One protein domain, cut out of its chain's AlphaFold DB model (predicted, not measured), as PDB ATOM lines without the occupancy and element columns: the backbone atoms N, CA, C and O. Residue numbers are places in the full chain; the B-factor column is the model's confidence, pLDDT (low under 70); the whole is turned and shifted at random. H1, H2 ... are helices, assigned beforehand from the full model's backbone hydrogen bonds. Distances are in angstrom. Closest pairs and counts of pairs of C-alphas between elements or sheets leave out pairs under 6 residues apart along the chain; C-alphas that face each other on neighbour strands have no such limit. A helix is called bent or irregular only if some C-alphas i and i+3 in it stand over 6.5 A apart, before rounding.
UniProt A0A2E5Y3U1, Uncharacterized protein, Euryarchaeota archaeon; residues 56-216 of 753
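This is residues 56 to 216 of the 753 residues of an uncharacterized protein of Euryarchaeota archaeon (UniProt A0A2E5Y3U1). H7 runs through the core, and the longest helix, H2, which is kinked, crosses it at 87 degrees on one side; on the other side of H7 lie H5 and H6, side by side and opposite ways. H1 closes one end, reaching from the start of H5 to the first part of H2, with short H4 near it; tiny H3 sits by the far end of H2, and a long link runs back from H3 to H4. The printed part has 161 residues with seven named helices, H1 to H7 in chain order, and no named strand: all helix. It is compact, with a radius of gyration of the C-alphas of 15.0 A, and spans 40 by 40 by 32 A.

H2, residues 81 to 108, has a kink of 49 degrees near residue 89 and is irregular: C-alphas 86 and 89 are 7.2 A apart. H2 and H7, residues 194 to 214, are the hubs, touching four helices each. They touch about perpendicular, at 87 degrees, with the C-alphas of Trp 97 and Ala 203 closest at 4.4 A. H1, residues 56 to 76, touches H2 at 71 degrees, only just about perpendicular, closest at Ser 71 and Ala 84, whose C-alphas are 4.9 A apart. H4, residues 134 to 139, touches H2 at Ala 89 and Met 134, C-alphas 5.3 A apart. H3, residues 112 to 115, touches H2 at Asp 101 and Tyr 112, C-alphas 5.9 A apart. H5, residues 154 to 166, touches H7 at a steep tilt of 66 degrees, closest at the C-alphas of Ala 161 and Gly 209, 4.1 A. H6, residues 174 to 186, touches H7 about perpendicular, at 74 degrees, closest at the C-alphas of Ala 180 and Asp 201, 5.7 A. H5 and H6 are close but not clearly touching, at a shallow tilt of 8 degrees, opposite ways. H2 is apart from H5 and H6. Every O i to N i+4 pair is within hydrogen-bond range in H1, H4, H5 and H6; H2 has 22 of 24 and H7 16 of 17, and H3 is too short for such a pair.

H1 begins at C-alpha 56 (116.421, 116.237, 83.810) and is 30.3 A long. H2 measures 38.7 A and ends at C-alpha 108 (90.877, 121.766, 68.303). H5 measures 18.3 A and H6 18.9 A; H3 and H4 are short. H7 measures 28.4 A and ends at C-alpha 214 (108.482, 123.790, 80.144).

The C-alphas farthest apart, of Thr 109 and Gly 145, are 44.3 A apart. The printed part has no cut. The links H3 to H4 and H4 to H5 are long, with 18 and 14 residues. The mean pLDDT of the printed part is 91.1; residues 120 to 121 are under 70.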
ATOM      1  N   GLY A  56     116.723 117.607  83.384       95.81
ATOM      2  CA  GLY A  56     116.421 116.237  83.810       95.81
ATOM      3  C   GLY A  56     116.080 116.140  85.296       95.81
ATOM      4  O   GLY A  56     115.015 115.646  85.668       95.81
ATOM      5  N   ALA A  57     116.953 116.669  86.156       95.94
ATOM      6  CA  ALA A  57     116.765 116.665  87.607       95.94
ATOM      7  C   ALA A  57     115.487 117.400  88.076       95.94
ATOM      8  O   ALA A  57     114.720 116.805  88.839       95.94
ATOM      9  N   PRO A  58     115.183 118.636  87.628       96.75
ATOM     10  CA  PRO A  58     113.939 119.300  88.015       96.75
ATOM     11  C   PRO A  58     112.695 118.600  87.444       96.75
ATOM     12  O   PRO A  58     111.671 118.546  88.127       96.75
ATOM     13  N   THR A  59     112.772 117.981  86.258       97.62
ATOM     14  CA  THR A  59     111.664 117.166  85.719       97.62
ATOM     15  C   THR A  59     111.399 115.946  86.597       97.62
ATOM     16  O   THR A  59     110.258 115.676  86.972       97.62
ATOM     17  N   ALA A  60     112.452 115.234  86.990       97.88
ATOM     18  CA  ALA A  60     112.374 114.083  87.881       97.88
ATOM     19  C   ALA A  60     111.831 114.451  89.279       97.88
ATOM     20  O   ALA A  60     111.001 113.734  89.853       97.88
ATOM     21  N   ALA A  61     112.230 115.612  89.807       97.56
ATOM     22  CA  ALA A  61     111.684 116.158  91.048       97.56
ATOM     23  C   ALA A  61     110.186 116.483  90.916       97.56
ATOM     24  O   ALA A  61     109.405 116.144  91.809       97.56
ATOM     25  N   ALA A  62     109.763 117.059  89.785       97.31
ATOM     26  CA  ALA A  62     108.351 117.293  89.496       97.31
ATOM     27  C   ALA A  62     107.560 115.977  89.421       97.31
ATOM     28  O   ALA A  62     106.463 115.896  89.971       97.31
ATOM     29  N   MET A  63     108.116 114.920  88.819       97.88
ATOM     30  CA  MET A  63     107.473 113.599  88.797       97.88
ATOM     31  C   MET A  63     107.330 113.011  90.200       97.88
ATOM     32  O   MET A  63     106.260 112.522  90.559       97.88
ATOM     33  N   THR A  64     108.371 113.129  91.024       98.00
ATOM     34  CA  THR A  64     108.339 112.695  92.430       98.00
ATOM     35  C   THR A  64     107.245 113.421  93.213       98.00
ATOM     36  O   THR A  64     106.465 112.789  93.929       98.00
ATOM     37  N   GLN A  65     107.144 114.742  93.044       97.75
ATOM     38  CA  GLN A  65     106.120 115.551  93.701       97.75
ATOM     39  C   GLN A  65     104.712 115.193  93.206       97.75
ATOM     40  O   GLN A  65     103.815 114.965  94.016       97.75
ATOM     41  N   ASN A  66     104.529 115.046  91.893       96.69
ATOM     42  CA  ASN A  66     103.250 114.664  91.297       96.69
ATOM     43  C   ASN A  66     102.760 113.296  91.798       96.69
ATOM     44  O   ASN A  66     101.563 113.123  92.038       96.69
ATOM     45  N   LEU A  67     103.663 112.328  91.990       97.50
ATOM     46  CA  LEU A  67     103.335 111.020  92.569       97.50
ATOM     47  C   LEU A  67     102.868 111.153  94.024       97.50
ATOM     48  O   LEU A  67     101.842 110.577  94.395       97.50
ATOM     49  N   ALA A  68     103.571 111.954  94.830       97.12
ATOM     50  CA  ALA A  68     103.204 112.211  96.222       97.12
ATOM     51  C   ALA A  68     101.835 112.904  96.340       97.12
ATOM     52  O   ALA A  68     100.989 112.477  97.131       97.12
ATOM     53  N   ASP A  69     101.582 113.920  95.512       97.06
ATOM     54  CA  ASP A  69     100.307 114.641  95.480       97.06
ATOM     55  C   ASP A  69      99.157 113.742  95.012       97.06
ATOM     56  O   ASP A  69      98.058 113.775  95.574       97.06
ATOM     57  N   THR A  70      99.422 112.873  94.033       96.81
ATOM     58  CA  THR A  70      98.455 111.887  93.535       96.81
ATOM     59  C   THR A  70      98.085 110.868  94.618       96.81
ATOM     60  O   THR A  70      96.897 110.607  94.837       96.81
ATOM     61  N   SER A  71      99.070 110.344  95.358       96.75
ATOM     62  CA  SER A  71      98.816 109.468  96.512       96.75
ATOM     63  C   SER A  71      98.022 110.188  97.606       96.75
ATOM     64  O   SER A  71      97.000 109.678  98.073       96.75
ATOM     65  N   ALA A  72      98.419 111.410  97.976       96.75
ATOM     66  CA  ALA A  72      97.723 112.195  98.994       96.75
ATOM     67  C   ALA A  72      96.256 112.468  98.613       96.75
ATOM     68  O   ALA A  72      95.358 112.347  99.453       96.75
ATOM     69  N   GLY A  73      95.996 112.767  97.336       96.06
ATOM     70  CA  GLY A  73      94.644 112.910  96.795       96.06
ATOM     71  C   GLY A  73      93.818 111.629  96.930       96.06
ATOM     72  O   GLY A  73      92.665 111.674  97.366       96.06
ATOM     73  N   MET A  74      94.410 110.469  96.639       96.19
ATOM     74  CA  MET A  74      93.765 109.165  96.827       96.19
ATOM     75  C   MET A  74      93.473 108.838  98.293       96.19
ATOM     76  O   MET A  74      92.376 108.372  98.614       96.19
ATOM     77  N   GLN A  75      94.397 109.144  99.201       96.62
ATOM     78  CA  GLN A  75      94.182 108.976 100.641       96.62
ATOM     79  C   GLN A  75      93.049 109.873 101.151       96.62
ATOM     80  O   GLN A  75      92.209 109.438 101.942       96.62
ATOM     81  N   ALA A  76      92.952 111.105 100.638       95.88
ATOM     82  CA  ALA A  76      91.841 112.006 100.941       95.88
ATOM     83  C   ALA A  76      90.482 111.464 100.452       95.88
ATOM     84  O   ALA A  76      89.447 111.780 101.042       95.88
ATOM     85  N   MET A  77      90.477 110.604  99.425       94.31
ATOM     86  CA  MET A  77      89.294 109.873  98.950       94.31
ATOM     87  C   MET A  77      88.998 108.585  99.744       94.31
ATOM     88  O   MET A  77      88.012 107.905  99.459       94.31
ATOM     89  N   GLY A  78      89.793 108.273 100.774       93.88
ATOM     90  CA  GLY A  78      89.548 107.178 101.716       93.88
ATOM     91  C   GLY A  78      90.333 105.889 101.454       93.88
ATOM     92  O   GLY A  78      90.036 104.882 102.100       93.88
ATOM     93  N   LEU A  79      91.312 105.901 100.542       95.19
ATOM     94  CA  LEU A  79      92.283 104.810 100.387       95.19
ATOM     95  C   LEU A  79      93.305 104.840 101.535       95.19
ATOM     96  O   LEU A  79      93.655 105.904 102.042       95.19
ATOM     97  N   ASP A  80      93.787 103.674 101.967       96.31
ATOM     98  CA  ASP A  80      94.922 103.621 102.890       96.31
ATOM     99  C   ASP A  80      96.229 103.990 102.169       96.31
ATOM    100  O   ASP A  80      96.332 103.851 100.951       96.31
ATOM    101  N   ALA A  81      97.228 104.452 102.926       93.50
ATOM    102  CA  ALA A  81      98.479 104.962 102.366       93.50
ATOM    103  C   ALA A  81      99.207 103.944 101.474       93.50
ATOM    104  O   ALA A  81      99.633 104.298 100.385       93.50
ATOM    105  N   ALA A  82      99.281 102.671 101.879       94.25
ATOM    106  CA  ALA A  82      99.997 101.658 101.106       94.25
ATOM    107  C   ALA A  82      99.315 101.383  99.757       94.25
ATOM    108  O   ALA A  82      99.987 101.265  98.733       94.25
ATOM    109  N   THR A  83      97.981 101.309  99.743       93.19
ATOM    110  CA  THR A  83      97.216 101.146  98.498       93.19
ATOM    111  C   THR A  83      97.296 102.397  97.619       93.19
ATOM    112  O   THR A  83      97.418 102.277  96.401       93.19
ATOM    113  N   ALA A  84      97.245 103.591  98.215       93.56
ATOM    114  CA  ALA A  84      97.342 104.855  97.488       93.56
ATOM    115  C   ALA A  84      98.720 105.047  96.836       93.56
ATOM    116  O   ALA A  84      98.781 105.392  95.658       93.56
ATOM    117  N   ASP A  85      99.804 104.753  97.558       93.00
ATOM    118  CA  ASP A  85     101.172 104.832  97.037       93.00
ATOM    119  C   ASP A  85     101.380 103.838  95.885       93.00
ATOM    120  O   ASP A  85     101.888 104.210  94.831       93.00
ATOM    121  N   ALA A  86     100.907 102.594  96.031       90.94
ATOM    122  CA  ALA A  86     101.032 101.573  94.988       90.94
ATOM    123  C   ALA A  86     100.252 101.909  93.701       90.94
ATOM    124  O   ALA A  86     100.650 101.487  92.613       90.94
ATOM    125  N   ALA A  87      99.144 102.652  93.818       93.25
ATOM    126  CA  ALA A  87      98.300 103.062  92.696       93.25
ATOM    127  C   ALA A  87      98.687 104.430  92.097       93.25
ATOM    128  O   ALA A  87      98.212 104.770  91.008       93.25
ATOM    129  N   ALA A  88      99.536 105.212  92.776       96.25
ATOM    130  CA  ALA A  88      99.870 106.590  92.412       96.25
ATOM    131  C   ALA A  88     100.420 106.715  90.990       96.25
ATOM    132  O   ALA A  88      99.957 107.564  90.233       96.25
ATOM    133  N   ALA A  89     101.343 105.834  90.603       96.25
ATOM    134  CA  ALA A  89     101.980 105.875  89.290       96.25
ATOM    135  C   ALA A  89     100.984 105.697  88.131       96.25
ATOM    136  O   ALA A  89     101.001 106.463  87.168       96.25
ATOM    137  N   ALA A  90     100.074 104.723  88.235       95.38
ATOM    138  CA  ALA A  90      99.067 104.483  87.201       95.38
ATOM    139  C   ALA A  90      98.012 105.599  87.155       95.38
ATOM    140  O   ALA A  90      97.638 106.051  86.075       95.38
ATOM    141  N   ALA A  91      97.580 106.095  88.318       95.31
ATOM    142  CA  ALA A  91      96.635 107.206  88.394       95.31
ATOM    143  C   ALA A  91      97.224 108.522  87.856       95.31
ATOM    144  O   ALA A  91      96.515 109.285  87.200       95.31
ATOM    145  N   LEU A  92      98.513 108.781  88.098       96.00
ATOM    146  CA  LEU A  92      99.211 109.947  87.559       96.00
ATOM    147  C   LEU A  92      99.310 109.875  86.029       96.00
ATOM    148  O   LEU A  92      99.042 110.863  85.350       96.00
ATOM    149  N   ALA A  93      99.629 108.705  85.475       96.06
ATOM    150  CA  ALA A  93      99.682 108.512  84.028       96.06
ATOM    151  C   ALA A  93      98.304 108.703  83.357       96.06
ATOM    152  O   ALA A  93      98.201 109.365  82.321       96.06
ATOM    153  N   ASP A  94      97.219 108.225  83.982       94.12
ATOM    154  CA  ASP A  94      95.851 108.536  83.539       94.12
ATOM    155  C   ASP A  94      95.532 110.036  83.642       94.12
ATOM    156  O   ASP A  94      94.840 110.596  82.785       94.12
ATOM    157  N   HIS A  95      96.054 110.713  84.669       93.06
ATOM    158  CA  HIS A  95      95.899 112.155  84.810       93.06
ATOM    159  C   HIS A  95      96.597 112.920  83.677       93.06
ATOM    160  O   HIS A  95      95.991 113.833  83.113       93.06
ATOM    161  N   PHE A  96      97.808 112.514  83.277       94.62
ATOM    162  CA  PHE A  96      98.501 113.099  82.123       94.62
ATOM    163  C   PHE A  96      97.673 112.993  80.841       94.62
ATOM    164  O   PHE A  96      97.508 113.990  80.135       94.62
ATOM    165  N   TRP A  97      97.080 111.823  80.579       90.94
ATOM    166  CA  TRP A  97      96.175 111.633  79.443       90.94
ATOM    167  C   TRP A  97      94.971 112.583  79.505       90.94
ATOM    168  O   TRP A  97      94.658 113.264  78.529       90.94
ATOM    169  N   SER A  98      94.313 112.672  80.667       89.56
ATOM    170  CA  SER A  98      93.139 113.533  80.844       89.56
ATOM    171  C   SER A  98      93.453 115.017  80.640       89.56
ATOM    172  O   SER A  98      92.614 115.740  80.096       89.56
ATOM    173  N   LEU A  99      94.615 115.488  81.102       88.19
ATOM    174  CA  LEU A  99      95.050 116.871  80.898       88.19
ATOM    175  C   LEU A  99      95.326 117.145  79.420       88.19
ATOM    176  O   LEU A  99      94.881 118.167  78.891       88.19
ATOM    177  N   TYR A 100      96.018 116.220  78.756       85.38
ATOM    178  CA  TYR A 100      96.339 116.336  77.343       85.38
ATOM    179  C   TYR A 100      95.082 116.368  76.467       85.38
ATOM    180  O   TYR A 100      94.880 117.340  75.740       85.38
ATOM    181  N   ASP A 101      94.194 115.372  76.575       83.81
ATOM    182  CA  ASP A 101      92.968 115.305  75.764       83.81
ATOM    183  C   ASP A 101      92.047 116.508  76.031       83.81
ATOM    184  O   ASP A 101      91.459 117.077  75.108       83.81
ATOM    185  N   GLY A 102      91.989 116.980  77.282       86.25
ATOM    186  CA  GLY A 102      91.275 118.205  77.643       86.25
ATOM    187  C   GLY A 102      91.850 119.458  76.969       86.25
ATOM    188  O   GLY A 102      91.097 120.250  76.396       86.25
ATOM    189  N   SER A 103      93.175 119.626  76.995       85.69
ATOM    190  CA  SER A 103      93.882 120.737  76.336       85.69
ATOM    191  C   SER A 103      93.746 120.685  74.809       85.69
ATOM    192  O   SER A 103      93.453 121.691  74.150       85.69
ATOM    193  N   PHE A 104      93.861 119.490  74.229       85.81
ATOM    194  CA  PHE A 104      93.647 119.264  72.806       85.81
ATOM    195  C   PHE A 104      92.209 119.608  72.405       85.81
ATOM    196  O   PHE A 104      91.996 120.365  71.463       85.81
ATOM    197  N   THR A 105      91.212 119.158  73.170       88.25
ATOM    198  CA  THR A 105      89.802 119.503  72.927       88.25
ATOM    199  C   THR A 105      89.574 121.013  72.990       88.25
ATOM    200  O   THR A 105      88.850 121.567  72.160       88.25
ATOM    201  N   ALA A 106      90.202 121.700  73.947       88.62
ATOM    202  CA  ALA A 106      90.094 123.150  74.079       88.62
ATOM    203  C   ALA A 106      90.681 123.902  72.871       88.62
ATOM    204  O   ALA A 106      90.148 124.946  72.491       88.62
ATOM    205  N   SER A 107      91.739 123.370  72.250       87.31
ATOM    206  CA  SER A 107      92.390 123.978  71.082       87.31
ATOM    207  C   SER A 107      91.747 123.589  69.746       87.31
ATOM    208  O   SER A 107      91.548 124.451  68.892       87.31
ATOM    209  N   GLN A 108      91.378 122.320  69.566       86.25
ATOM    210  CA  GLN A 108      90.877 121.766  68.303       86.25
ATOM    211  C   GLN A 108      89.348 121.658  68.237       86.25
ATOM    212  O   GLN A 108      88.797 121.273  67.208       86.25
ATOM    213  N   THR A 109      88.629 122.006  69.310       86.69
ATOM    214  CA  THR A 109      87.156 121.930  69.460       86.69
ATOM    215  C   THR A 109      86.534 120.527  69.378       86.69
ATOM    216  O   THR A 109      85.318 120.385  69.523       86.69
ATOM    217  N   VAL A 110      87.352 119.488  69.210       86.81
ATOM    218  CA  VAL A 110      87.001 118.060  69.271       86.81
ATOM    219  C   VAL A 110      88.076 117.308  70.057       86.81
ATOM    220  O   VAL A 110      89.224 117.748  70.083       86.81
ATOM    221  N   ASN A 111      87.718 116.188  70.690       82.31
ATOM    222  CA  ASN A 111      88.693 115.368  71.413       82.31
ATOM    223  C   ASN A 111      89.670 114.665  70.461       82.31
ATOM    224  O   ASN A 111      89.420 114.556  69.253       82.31
ATOM    225  N   TYR A 112      90.788 114.197  71.014       80.62
ATOM    226  CA  TYR A 112      91.897 113.660  70.232       80.62
ATOM    227  C   TYR A 112      91.469 112.471  69.360       80.62
ATOM    228  O   TYR A 112      91.755 112.432  68.162       80.62
ATOM    229  N   SER A 113      90.696 111.538  69.923       81.19
ATOM    230  CA  SER A 113      90.199 110.372  69.185       81.19
ATOM    231  C   SER A 113      89.307 110.755  68.002       81.19
ATOM    232  O   SER A 113      89.467 110.205  66.911       81.19
ATOM    233  N   THR A 114      88.434 111.755  68.162       83.62
ATOM    234  CA  THR A 114      87.585 112.251  67.067       83.62
ATOM    235  C   THR A 114      88.405 112.952  65.984       83.62
ATOM    236  O   THR A 114      88.148 112.734  64.800       83.62
ATOM    237  N   ALA A 115      89.394 113.772  66.359       83.81
ATOM    238  CA  ALA A 115      90.211 114.526  65.403       83.81
ATOM    239  C   ALA A 115      90.975 113.624  64.424       83.81
ATOM    240  O   ALA A 115      91.072 113.944  63.239       83.81
ATOM    241  N   PHE A 116      91.459 112.480  64.907       82.19
ATOM    242  CA  PHE A 116      92.231 111.520  64.114       82.19
ATOM    243  C   PHE A 116      91.406 110.320  63.621       82.19
ATOM    244  O   PHE A 116      91.969 109.365  63.089       82.19
ATOM    245  N   ASN A 117      90.073 110.366  63.754       83.81
ATOM    246  CA  ASN A 117      89.159 109.285  63.365       83.81
ATOM    247  C   ASN A 117      89.553 107.920  63.978       83.81
ATOM    248  O   ASN A 117      89.523 106.878  63.316       83.81
ATOM    249  N   LEU A 118      89.951 107.953  65.248       81.81
ATOM    250  CA  LEU A 118      90.266 106.790  66.068       81.81
ATOM    251  C   LEU A 118      88.967 106.240  66.676       81.81
ATOM    252  O   LEU A 118      87.979 106.961  66.818       81.81
ATOM    253  N   GLY A 119      88.937 104.945  67.002       76.50
ATOM    254  CA  GLY A 119      87.755 104.325  67.612       76.50
ATOM    255  C   GLY A 119      87.393 104.961  68.962       76.50
ATOM    256  O   GLY A 119      88.264 105.491  69.648       76.50
ATOM    257  N   GLU A 120      86.120 104.865  69.367       69.31
ATOM    258  CA  GLU A 120      85.648 105.355  70.680       69.31
ATOM    259  C   GLU A 120      86.387 104.696  71.862       69.31
ATOM    260  O   GLU A 120      86.451 105.275  72.943       69.31
ATOM    261  N   ASP A 121      86.998 103.530  71.633       68.38
ATOM    262  CA  ASP A 121      87.783 102.774  72.613       68.38
ATOM    263  C   ASP A 121      89.259 103.236  72.719       68.38
ATOM    264  O   ASP A 121      90.028 102.651  73.478       68.38
ATOM    265  N   PHE A 122      89.688 104.267  71.972       82.56
ATOM    266  CA  PHE A 122      91.049 104.818  72.074       82.56
ATOM    267  C   PHE A 122      91.238 105.546  73.413       82.56
ATOM    268  O   PHE A 122      90.812 106.691  73.580       82.56
ATOM    269  N   ALA A 123      91.889 104.884  74.370       82.62
ATOM    270  CA  ALA A 123      92.149 105.417  75.702       82.62
ATOM    271  C   ALA A 123      93.467 104.881  76.274       82.62
ATOM    272  O   ALA A 123      93.866 103.755  75.981       82.62
ATOM    273  N   ALA A 124      94.120 105.676  77.128       87.12
ATOM    274  CA  ALA A 124      95.348 105.255  77.796       87.12
ATOM    275  C   ALA A 124      95.083 104.183  78.875       87.12
ATOM    276  O   ALA A 124      95.747 103.149  78.887       87.12
ATOM    277  N   ASN A 125      94.067 104.393  79.725       87.56
ATOM    278  CA  ASN A 125      93.548 103.435  80.714       87.56
ATOM    279  C   ASN A 125      94.656 102.676  81.475       87.56
ATOM    280  O   ASN A 125      94.763 101.447  81.389       87.56
ATOM    281  N   PHE A 126      95.515 103.414  82.177       93.69
ATOM    282  CA  PHE A 126      96.607 102.848  82.964       93.69
ATOM    283  C   PHE A 126      96.076 102.156  84.225       93.69
ATOM    284  O   PHE A 126      96.304 100.964  84.417       93.69
ATOM    285  N   ALA A 127      95.310 102.855  85.070       90.38
ATOM    286  CA  ALA A 127      94.830 102.320  86.348       90.38
ATOM    287  C   ALA A 127      93.822 101.166  86.193       90.38
ATOM    288  O   ALA A 127      93.606 100.396  87.130       90.38
ATOM    289  N   GLY A 128      93.194 101.042  85.021       85.88
ATOM    290  CA  GLY A 128      92.263  99.961  84.706       85.88
ATOM    291  C   GLY A 128      92.917  98.669  84.206       85.88
ATOM    292  O   GLY A 128      92.213  97.667  84.069       85.88
ATOM    293  N   ASP A 129      94.223  98.663  83.926       87.31
ATOM    294  CA  ASP A 129      94.937  97.503  83.389       87.31
ATOM    295  C   ASP A 129      95.830  96.860  84.451       87.31
ATOM    296  O   ASP A 129      96.845  97.404  84.871       87.31
ATOM    297  N   THR A 130      95.465  95.655  84.886       83.62
ATOM    298  CA  THR A 130      96.219  94.921  85.910       83.62
ATOM    299  C   THR A 130      97.493  94.262  85.380       83.62
ATOM    300  O   THR A 130      98.198  93.623  86.159       83.62
ATOM    301  N   ASN A 131      97.756  94.323  84.068       84.06
ATOM    302  CA  ASN A 131      98.937  93.710  83.455       84.06
ATOM    303  C   ASN A 131     100.113  94.681  83.300       84.06
ATOM    304  O   ASN A 131     101.189  94.238  82.903       84.06
ATOM    305  N   ILE A 132      99.923  95.968  83.600       87.25
ATOM    306  CA  ILE A 132     101.007  96.951  83.592       87.25
ATOM    307  C   ILE A 132     101.518  97.237  84.997       87.25
ATOM    308  O   ILE A 132     100.777  97.162  85.977       87.25
ATOM    309  N   ASP A 133     102.788  97.617  85.074       89.38
ATOM    310  CA  ASP A 133     103.408  98.092  86.302       89.38
ATOM    311  C   ASP A 133     103.997  99.481  86.076       89.38
ATOM    312  O   ASP A 133     105.143  99.635  85.658       89.38
ATOM    313  N   MET A 134     103.206 100.514  86.366       94.88
ATOM    314  CA  MET A 134     103.692 101.889  86.265       94.88
ATOM    315  C   MET A 134     104.710 102.237  87.356       94.88
ATOM    316  O   MET A 134     105.459 103.195  87.181       94.88
ATOM    317  N   ASN A 135     104.816 101.464  88.445       95.06
ATOM    318  CA  ASN A 135     105.891 101.688  89.415       95.06
ATOM    319  C   ASN A 135     107.254 101.362  88.802       95.06
ATOM    320  O   ASN A 135     108.227 102.041  89.117       95.06
ATOM    321  N   TYR A 136     107.318 100.400  87.873       96.00
ATOM    322  CA  TYR A 136     108.526 100.168  87.088       96.00
ATOM    323  C   TYR A 136     108.927 101.430  86.316       96.00
ATOM    324  O   TYR A 136     110.031 101.920  86.518       96.00
ATOM    325  N   ALA A 137     108.021 102.013  85.519       96.50
ATOM    326  CA  ALA A 137     108.306 103.223  84.740       96.50
ATOM    327  C   ALA A 137     108.890 104.352  85.606       96.50
ATOM    328  O   ALA A 137     109.904 104.955  85.263       96.50
ATOM    329  N   PHE A 138     108.251 104.628  86.744       97.44
ATOM    330  CA  PHE A 138     108.615 105.770  87.573       97.44
ATOM    331  C   PHE A 138     109.807 105.524  88.491       97.44
ATOM    332  O   PHE A 138     110.566 106.465  88.672       97.44
ATOM    333  N   TYR A 139     110.004 104.314  89.021       97.12
ATOM    334  CA  TYR A 139     110.977 104.064  90.095       97.12
ATOM    335  C   TYR A 139     112.066 103.042  89.768       97.12
ATOM    336  O   TYR A 139     112.983 102.864  90.568       97.12
ATOM    337  N   SER A 140     111.945 102.270  88.686       96.56
ATOM    338  CA  SER A 140     112.825 101.107  88.474       96.56
ATOM    339  C   SER A 140     113.112 100.780  87.011       96.56
ATOM    340  O   SER A 140     113.631  99.701  86.728       96.56
ATOM    341  N   ALA A 141     112.758 101.665  86.080       96.38
ATOM    342  CA  ALA A 141     113.053 101.474  84.672       96.38
ATOM    343  C   ALA A 141     114.568 101.489  84.469       96.38
ATOM    344  O   ALA A 141     115.262 102.321  85.044       96.38
ATOM    345  N   MET A 142     115.074 100.551  83.671       93.38
ATOM    346  CA  MET A 142     116.509 100.374  83.464       93.38
ATOM    347  C   MET A 142     116.830 100.326  81.979       93.38
ATOM    348  O   MET A 142     116.108  99.700  81.198       93.38
ATOM    349  N   GLY A 143     117.939 100.954  81.608       88.50
ATOM    350  CA  GLY A 143     118.521 100.857  80.281       88.50
ATOM    351  C   GLY A 143     119.139  99.479  80.028       88.50
ATOM    352  O   GLY A 143     119.362  98.699  80.961       88.50
ATOM    353  N   PRO A 144     119.427  99.148  78.760       82.69
ATOM    354  CA  PRO A 144     120.041  97.877  78.390       82.69
ATOM    355  C   PRO A 144     121.439  97.679  79.001       82.69
ATOM    356  O   PRO A 144     121.853  96.531  79.173       82.69
ATOM    357  N   GLY A 145     122.152  98.760  79.343       81.06
ATOM    358  CA  GLY A 145     123.452  98.741  80.016       81.06
ATOM    359  C   GLY A 145     123.368  98.776  81.545       81.06
ATOM    360  O   GLY A 145     124.396  98.677  82.211       81.06
ATOM    361  N   GLY A 146     122.161  98.862  82.118       87.50
ATOM    362  CA  GLY A 146     121.956  99.025  83.559       87.50
ATOM    363  C   GLY A 146     121.918 100.485  84.020       87.50
ATOM    364  O   GLY A 146     122.075 100.740  85.212       87.50
ATOM    365  N   GLU A 147     121.691 101.429  83.108       92.12
ATOM    366  CA  GLU A 147     121.436 102.836  83.417       92.12
ATOM    367  C   GLU A 147     120.078 103.007  84.124       92.12
ATOM    368  O   GLU A 147     119.111 102.338  83.762       92.12
ATOM    369  N   ASP A 148     119.970 103.907  85.106       94.00
ATOM    370  CA  ASP A 148     118.688 104.228  85.755       94.00
ATOM    371  C   ASP A 148     117.833 105.120  84.839       94.00
ATOM    372  O   ASP A 148     118.086 106.317  84.680       94.00
ATOM    373  N   LEU A 149     116.814 104.516  84.225       95.69
ATOM    374  CA  LEU A 149     115.839 105.186  83.365       95.69
ATOM    375  C   LEU A 149     114.519 105.476  84.089       95.69
ATOM    376  O   LEU A 149     113.523 105.805  83.435       95.69
ATOM    377  N   SER A 150     114.481 105.362  85.417       97.50
ATOM    378  CA  SER A 150     113.306 105.720  86.205       97.50
ATOM    379  C   SER A 150     112.915 107.179  85.959       97.50
ATOM    380  O   SER A 150     113.759 108.068  85.859       97.50
ATOM    381  N   LEU A 151     111.616 107.457  85.843       97.75
ATOM    382  CA  LEU A 151     111.133 108.822  85.578       97.75
ATOM    383  C   LEU A 151     111.228 109.744  86.804       97.75
ATOM    384  O   LEU A 151     111.045 110.954  86.679       97.75
ATOM    385  N   THR A 152     111.530 109.189  87.982       97.38
ATOM    386  CA  THR A 152     111.987 109.945  89.159       97.38
ATOM    387  C   THR A 152     113.507 110.131  89.208       97.38
ATOM    388  O   THR A 152     114.004 110.790  90.119       97.38
ATOM    389  N   GLY A 153     114.246 109.574  88.246       97.00
ATOM    390  CA  GLY A 153     115.668 109.811  88.013       97.00
ATOM    391  C   GLY A 153     115.893 110.822  86.884       97.00
ATOM    392  O   GLY A 153     115.130 110.888  85.917       97.00
ATOM    393  N   ALA A 154     116.955 111.625  86.995       95.69
ATOM    394  CA  ALA A 154     117.252 112.684  86.026       95.69
ATOM    395  C   ALA A 154     117.484 112.135  84.608       95.69
ATOM    396  O   ALA A 154     116.918 112.659  83.651       95.69
ATOM    397  N   LEU A 155     118.264 111.053  84.480       95.25
ATOM    398  CA  LEU A 155     118.558 110.422  83.191       95.25
ATOM    399  C   LEU A 155     117.293 109.862  82.529       95.25
ATOM    400  O   LEU A 155     117.064 110.120  81.351       95.25
ATOM    401  N   GLY A 156     116.443 109.153  83.278       96.00
ATOM    402  CA  GLY A 156     115.182 108.618  82.761       96.00
ATOM    403  C   GLY A 156     114.221 109.694  82.263       96.00
ATOM    404  O   GLY A 156     113.644 109.551  81.182       96.00
ATOM    405  N   ALA A 157     114.093 110.797  83.006       96.62
ATOM    406  CA  ALA A 157     113.287 111.943  82.595       96.62
ATOM    407  C   ALA A 157     113.824 112.598  81.306       96.62
ATOM    408  O   ALA A 157     113.051 112.810  80.368       96.62
ATOM    409  N   THR A 158     115.137 112.854  81.231       95.81
ATOM    410  CA  THR A 158     115.798 113.395  80.028       95.81
ATOM    411  C   THR A 158     115.629 112.461  78.832       95.81
ATOM    412  O   THR A 158     115.266 112.905  77.744       95.81
ATOM    413  N   MET A 159     115.829 111.158  79.033       94.31
ATOM    414  CA  MET A 159     115.750 110.146  77.983       94.31
ATOM    415  C   MET A 159     114.335 110.031  77.407       94.31
ATOM    416  O   MET A 159     114.163 110.068  76.188       94.31
ATOM    417  N   LEU A 160     113.302 109.946  78.257       94.94
ATOM    418  CA  LEU A 160     111.918 109.908  77.778       94.94
ATOM    419  C   LEU A 160     111.577 111.184  76.997       94.94
ATOM    420  O   LEU A 160     111.023 111.092  75.903       94.94
ATOM    421  N   ALA A 161     111.940 112.357  77.522       95.00
ATOM    422  CA  ALA A 161     111.677 113.633  76.862       95.00
ATOM    423  C   ALA A 161     112.383 113.744  75.499       95.00
ATOM    424  O   ALA A 161     111.742 114.103  74.508       95.00
ATOM    425  N   GLY A 162     113.661 113.363  75.429       92.00
ATOM    426  CA  GLY A 162     114.433 113.314  74.188       92.00
ATOM    427  C   GLY A 162     113.807 112.375  73.160       92.00
ATOM    428  O   GLY A 162     113.567 112.775  72.022       92.00
ATOM    429  N   HIS A 163     113.423 111.158  73.565       91.62
ATOM    430  CA  HIS A 163     112.720 110.237  72.671       91.62
ATOM    431  C   HIS A 163     111.367 110.779  72.196       91.62
ATOM    432  O   HIS A 163     111.004 110.551  71.043       91.62
ATOM    433  N   CYS A 164     110.603 111.451  73.058       91.69
ATOM    434  CA  CYS A 164     109.325 112.062  72.684       91.69
ATOM    435  C   CYS A 164     109.505 113.207  71.676       91.69
ATOM    436  O   CYS A 164     108.663 113.371  70.797       91.69
ATOM    437  N   SER A 165     110.597 113.971  71.785       89.31
ATOM    438  CA  SER A 165     110.939 115.049  70.851       89.31
ATOM    439  C   SER A 165     111.402 114.507  69.493       89.31
ATOM    440  O   SER A 165     110.845 114.867  68.456       89.31
ATOM    441  N   SER A 166     112.368 113.582  69.494       87.69
ATOM    442  CA  SER A 166     112.957 113.017  68.270       87.69
ATOM    443  C   SER A 166     112.009 112.089  67.511       87.69
ATOM    444  O   SER A 166     112.110 111.959  66.292       87.69
ATOM    445  N   PHE A 167     111.078 111.444  68.220       86.38
ATOM    446  CA  PHE A 167     110.097 110.528  67.640       86.38
ATOM    447  C   PHE A 167     108.683 110.872  68.133       86.38
ATOM    448  O   PHE A 167     108.160 110.187  69.024       86.38
ATOM    449  N   PRO A 168     108.052 111.926  67.586       84.44
ATOM    450  CA  PRO A 168     106.716 112.339  67.992       84.44
ATOM    451  C   PRO A 168     105.701 111.206  67.859       84.44
ATOM    452  O   PRO A 168     105.781 110.372  66.960       84.44
ATOM    453  N   THR A 169     104.725 111.167  68.757       82.88
ATOM    454  CA  THR A 169     103.686 110.138  68.743       82.88
ATOM    455  C   THR A 169     102.602 110.491  67.716       82.88
ATOM    456  O   THR A 169     101.761 111.339  67.976       82.88
ATOM    457  N   ASP A 170     102.543 109.828  66.560       82.19
ATOM    458  CA  ASP A 170     101.456 110.011  65.580       82.19
ATOM    459  C   ASP A 170     100.687 108.692  65.361       82.19
ATOM    460  O   ASP A 170     101.231 107.743  64.791       82.19
ATOM    461  N   PRO A 171      99.404 108.599  65.776       79.94
ATOM    462  CA  PRO A 171      98.593 107.391  65.596       79.94
ATOM    463  C   PRO A 171      98.310 107.050  64.123       79.94
ATOM    464  O   PRO A 171      97.847 105.946  63.831       79.94
ATOM    465  N   THR A 172      98.540 107.982  63.196       81.38
ATOM    466  CA  THR A 172      98.290 107.817  61.758       81.38
ATOM    467  C   THR A 172      99.538 107.427  60.967       81.38
ATOM    468  O   THR A 172      99.417 106.957  59.832       81.38
ATOM    469  N   ASN A 173     100.725 107.548  61.570       86.31
ATOM    470  CA  ASN A 173     101.998 107.184  60.961       86.31
ATOM    471  C   ASN A 173     102.497 105.829  61.503       86.31
ATOM    472  O   ASN A 173     102.840 105.718  62.679       86.31
ATOM    473  N   PRO A 174     102.612 104.784  60.660       86.19
ATOM    474  CA  PRO A 174     103.086 103.470  61.095       86.19
ATOM    475  C   PRO A 174     104.480 103.465  61.742       86.19
ATOM    476  O   PRO A 174     104.751 102.599  62.572       86.19
ATOM    477  N   VAL A 175     105.361 104.399  61.364       87.56
ATOM    478  CA  VAL A 175     106.704 104.531  61.954       87.56
ATOM    479  C   VAL A 175     106.607 105.070  63.379       87.56
ATOM    480  O   VAL A 175     107.230 104.527  64.288       87.56
ATOM    481  N   ASP A 176     105.757 106.066  63.603       86.12
ATOM    482  CA  ASP A 176     105.597 106.691  64.916       86.12
ATOM    483  C   ASP A 176     104.858 105.770  65.893       86.12
ATOM    484  O   ASP A 176     105.220 105.683  67.065       86.12
ATOM    485  N   VAL A 177     103.908 104.967  65.400       87.88
ATOM    486  CA  VAL A 177     103.294 103.869  66.170       87.88
ATOM    487  C   VAL A 177     104.339 102.831  66.604       87.88
ATOM    488  O   VAL A 177     104.277 102.308  67.723       87.88
ATOM    489  N   ALA A 178     105.315 102.524  65.743       90.75
ATOM    490  CA  ALA A 178     106.407 101.621  66.097       90.75
ATOM    491  C   ALA A 178     107.331 102.244  67.159       90.75
ATOM    492  O   ALA A 178     107.654 101.574  68.140       90.75
ATOM    493  N   ASN A 179     107.679 103.529  67.028       91.06
ATOM    494  CA  ASN A 179     108.486 104.258  68.013       91.06
ATOM    495  C   ASN A 179     107.798 104.352  69.384       91.06
ATOM    496  O   ASN A 179     108.432 104.091  70.408       91.06
ATOM    497  N   ALA A 180     106.490 104.623  69.406       91.88
ATOM    498  CA  ALA A 180     105.676 104.587  70.621       91.88
ATOM    499  C   ALA A 180     105.713 103.203  71.290       91.88
ATOM    500  O   ALA A 180     105.840 103.088  72.506       91.88
ATOM    501  N   SER A 181     105.672 102.128  70.498       92.12
ATOM    502  CA  SER A 181     105.765 100.757  71.018       92.12
ATOM    503  C   SER A 181     107.145 100.443  71.609       92.12
ATOM    504  O   SER A 181     107.238  99.743  72.621       92.12
ATOM    505  N   ILE A 182     108.220 100.972  71.012       91.06
ATOM    506  CA  ILE A 182     109.586 100.841  71.536       91.06
ATOM    507  C   ILE A 182     109.697 101.543  72.893       91.06
ATOM    508  O   ILE A 182     110.079 100.899  73.871       91.06
ATOM    509  N   ARG A 183     109.288 102.817  72.993       92.38
ATOM    510  CA  ARG A 183     109.273 103.539  74.277       92.38
ATOM    511  C   ARG A 183     108.420 102.821  75.321       92.38
ATOM    512  O   ARG A 183     108.883 102.567  76.429       92.38
ATOM    513  N   ALA A 184     107.208 102.411  74.957       94.00
ATOM    514  CA  ALA A 184     106.314 101.691  75.858       94.00
ATOM    515  C   ALA A 184     106.904 100.380  76.384       94.00
ATOM    516  O   ALA A 184     106.571  99.959  77.491       94.00
ATOM    517  N   THR A 185     107.795  99.746  75.622       92.62
ATOM    518  CA  THR A 185     108.528  98.562  76.074       92.62
ATOM    519  C   THR A 185     109.599  98.926  77.102       92.62
ATOM    520  O   THR A 185     109.686  98.258  78.129       92.62
ATOM    521  N   ILE A 186     110.366 100.000  76.873       91.94
ATOM    522  CA  ILE A 186     111.445 100.453  77.775       91.94
ATOM    523  C   ILE A 186     110.906 100.781  79.170       91.94
ATOM    524  O   ILE A 186     111.496 100.374  80.163       91.94
ATOM    525  N   TRP A 187     109.765 101.466  79.256       94.75
ATOM    526  CA  TRP A 187     109.146 101.854  80.532       94.75
ATOM    527  C   TRP A 187     107.962 100.958  80.940       94.75
ATOM    528  O   TRP A 187     107.230 101.293  81.865       94.75
ATOM    529  N   ASN A 188     107.775  99.808  80.286       93.56
ATOM    530  CA  ASN A 188     106.762  98.794  80.615       93.56
ATOM    531  C   ASN A 188     105.303  99.304  80.699       93.56
ATOM    532  O   ASN A 188     104.535  98.911  81.579       93.56
ATOM    533  N   TYR A 189     104.905 100.164  79.760       94.19
ATOM    534  CA  TYR A 189     103.530 100.664  79.641       94.19
ATOM    535  C   TYR A 189     102.813 100.241  78.350       94.19
ATOM    536  O   TYR A 189     101.760 100.785  78.020       94.19
ATOM    537  N   ALA A 190     103.337  99.257  77.614       93.00
ATOM    538  CA  ALA A 190     102.690  98.743  76.406       93.00
ATOM    539  C   ALA A 190     101.233  98.305  76.667       93.00
ATOM    540  O   ALA A 190     100.912  97.690  77.683       93.00
ATOM    541  N   GLY A 191     100.337  98.674  75.751       88.75
ATOM    542  CA  GLY A 191      98.916  98.332  75.790       88.75
ATOM    543  C   GLY A 191      98.608  96.955  75.211       88.75
ATOM    544  O   GLY A 191      99.441  96.331  74.559       88.75
ATOM    545  N   ALA A 192      97.367  96.499  75.401       87.19
ATOM    546  CA  ALA A 192      96.880  95.249  74.808       87.19
ATOM    547  C   ALA A 192      96.855  95.279  73.263       87.19
ATOM    548  O   ALA A 192      96.876  94.230  72.616       87.19
ATOM    549  N   ASP A 193      96.814  96.475  72.678       87.12
ATOM    550  CA  ASP A 193      96.898  96.728  71.245       87.12
ATOM    551  C   ASP A 193      97.678  98.024  70.946       87.12
ATOM    552  O   ASP A 193      98.066  98.783  71.845       87.12
ATOM    553  N   ALA A 194      97.929  98.267  69.657       85.56
ATOM    554  CA  ALA A 194      98.665  99.440  69.193       85.56
ATOM    555  C   ALA A 194      97.949 100.758  69.533       85.56
ATOM    556  O   ALA A 194      98.610 101.738  69.857       85.56
ATOM    557  N   ALA A 195      96.614 100.784  69.509       85.44
ATOM    558  CA  ALA A 195      95.834 101.981  69.813       85.44
ATOM    559  C   ALA A 195      96.010 102.402  71.283       85.44
ATOM    560  O   ALA A 195      96.352 103.546  71.568       85.44
ATOM    561  N   THR A 196      95.875 101.449  72.204       87.88
ATOM    562  CA  THR A 196      96.100 101.645  73.643       87.88
ATOM    563  C   THR A 196      97.546 102.050  73.921       87.88
ATOM    564  O   THR A 196      97.799 102.975  74.687       87.88
ATOM    565  N   THR A 197      98.509 101.396  73.263       90.94
ATOM    566  CA  THR A 197      99.940 101.721  73.404       90.94
ATOM    567  C   THR A 197     100.230 103.162  72.997       90.94
ATOM    568  O   THR A 197     100.889 103.884  73.738       90.94
ATOM    569  N   VAL A 198      99.687 103.607  71.863       89.94
ATOM    570  CA  VAL A 198      99.866 104.977  71.369       89.94
ATOM    571  C   VAL A 198      99.195 106.002  72.287       89.94
ATOM    572  O   VAL A 198      99.766 107.059  72.530       89.94
ATOM    573  N   ALA A 199      98.017 105.700  72.844       89.06
ATOM    574  CA  ALA A 199      97.362 106.576  73.819       89.06
ATOM    575  C   ALA A 199      98.187 106.728  75.112       89.06
ATOM    576  O   ALA A 199      98.326 107.832  75.641       89.06
ATOM    577  N   ARG A 200      98.764 105.627  75.611       92.50
ATOM    578  CA  ARG A 200      99.646 105.630  76.788       92.50
ATOM    579  C   ARG A 200     100.938 106.393  76.536       92.50
ATOM    580  O   ARG A 200     101.334 107.214  77.351       92.50
ATOM    581  N   ASP A 201     101.558 106.154  75.392       93.69
ATOM    582  CA  ASP A 201     102.769 106.850  74.980       93.69
ATOM    583  C   ASP A 201     102.550 108.369  74.885       93.69
ATOM    584  O   ASP A 201     103.324 109.139  75.451       93.69
ATOM    585  N   TRP A 202     101.420 108.800  74.312       89.25
ATOM    586  CA  TRP A 202     101.005 110.205  74.335       89.25
ATOM    587  C   TRP A 202     100.900 110.769  75.746       89.25
ATOM    588  O   TRP A 202     101.385 111.868  76.000       89.25
ATOM    589  N   ALA A 203     100.276 110.033  76.664       92.94
ATOM    590  CA  ALA A 203     100.141 110.469  78.048       92.94
ATOM    591  C   ALA A 203     101.511 110.663  78.712       92.94
ATOM    592  O   ALA A 203     101.739 111.673  79.373       92.94
ATOM    593  N   MET A 204     102.446 109.735  78.492       95.12
ATOM    594  CA  MET A 204     103.793 109.820  79.055       95.12
ATOM    595  C   MET A 204     104.602 110.967  78.434       95.12
ATOM    596  O   MET A 204     105.229 111.732  79.170       95.12
ATOM    597  N   CYS A 205     104.534 111.155  77.114       93.62
ATOM    598  CA  CYS A 205     105.182 112.277  76.431       93.62
ATOM    599  C   CYS A 205     104.574 113.637  76.813       93.62
ATOM    600  O   CYS A 205     105.301 114.608  77.027       93.62
ATOM    601  N   ALA A 206     103.252 113.718  76.964       89.75
ATOM    602  CA  ALA A 206     102.575 114.931  77.407       89.75
ATOM    603  C   ALA A 206     102.879 115.251  78.878       89.75
ATOM    604  O   ALA A 206     103.107 116.404  79.216       89.75
ATOM    605  N   GLY A 207     102.919 114.247  79.754       93.75
ATOM    606  CA  GLY A 207     103.228 114.442  81.167       93.75
ATOM    607  C   GLY A 207     104.690 114.803  81.405       93.75
ATOM    608  O   GLY A 207     105.001 115.896  81.877       93.75
ATOM    609  N   VAL A 208     105.600 113.891  81.064       96.31
ATOM    610  CA  VAL A 208     107.033 114.035  81.362       96.31
ATOM    611  C   VAL A 208     107.716 114.945  80.345       96.31
ATOM    612  O   VAL A 208     108.376 115.906  80.730       96.31
ATOM    613  N   GLY A 209     107.521 114.685  79.048       93.38
ATOM    614  CA  GLY A 209     108.187 115.429  77.974       93.38
ATOM    615  C   GLY A 209     107.809 116.911  77.943       93.38
ATOM    616  O   GLY A 209     108.685 117.764  77.834       93.38
ATOM    617  N   THR A 210     106.528 117.248  78.125       91.12
ATOM    618  CA  THR A 210     106.111 118.666  78.182       91.12
ATOM    619  C   THR A 210     106.583 119.346  79.467       91.12
ATOM    620  O   THR A 210     106.916 120.530  79.436       91.12
ATOM    621  N   THR A 211     106.662 118.621  80.593       95.25
ATOM    622  CA  THR A 211     107.268 119.161  81.825       95.25
ATOM    623  C   THR A 211     108.737 119.510  81.588       95.25
ATOM    624  O   THR A 211     109.149 120.623  81.902       95.25
ATOM    625  N   PHE A 212     109.497 118.610  80.959       96.31
ATOM    626  CA  PHE A 212     110.897 118.838  80.592       96.31
ATOM    627  C   PHE A 212     111.074 120.061  79.682       96.31
ATOM    628  O   PHE A 212     111.888 120.933  79.976       96.31
ATOM    629  N   GLN A 213     110.251 120.179  78.635       93.44
ATOM    630  CA  GLN A 213     110.264 121.343  77.738       93.44
ATOM    631  C   GLN A 213     109.892 122.645  78.459       93.44
ATOM    632  O   GLN A 213     110.524 123.673  78.247       93.44
ATOM    633  N   THR A 214     108.898 122.613  79.354       92.62
ATOM    634  CA  THR A 214     108.482 123.790  80.144       92.62
ATOM    635  C   THR A 214     109.590 124.261  81.087       92.62
ATOM    636  O   THR A 214     109.695 125.450  81.381       92.62
ATOM    637  N   LEU A 215     110.437 123.338  81.543       95.00
ATOM    638  CA  LEU A 215     111.633 123.630  82.333       95.00
ATOM    639  C   LEU A 215     112.837 124.044  81.467       95.00
ATOM    640  O   LEU A 215     113.907 124.296  82.017       95.00
ATOM    641  N   GLY A 216     112.659 124.165  80.147       93.44
ATOM    642  CA  GLY A 216     113.644 124.673  79.190       93.44
ATOM    643  C   GLY A 216     114.516 123.608  78.526       93.44
ATOM    644  O   GLY A 216     115.444 123.959  77.796       93.44
TER     645      GLY A 216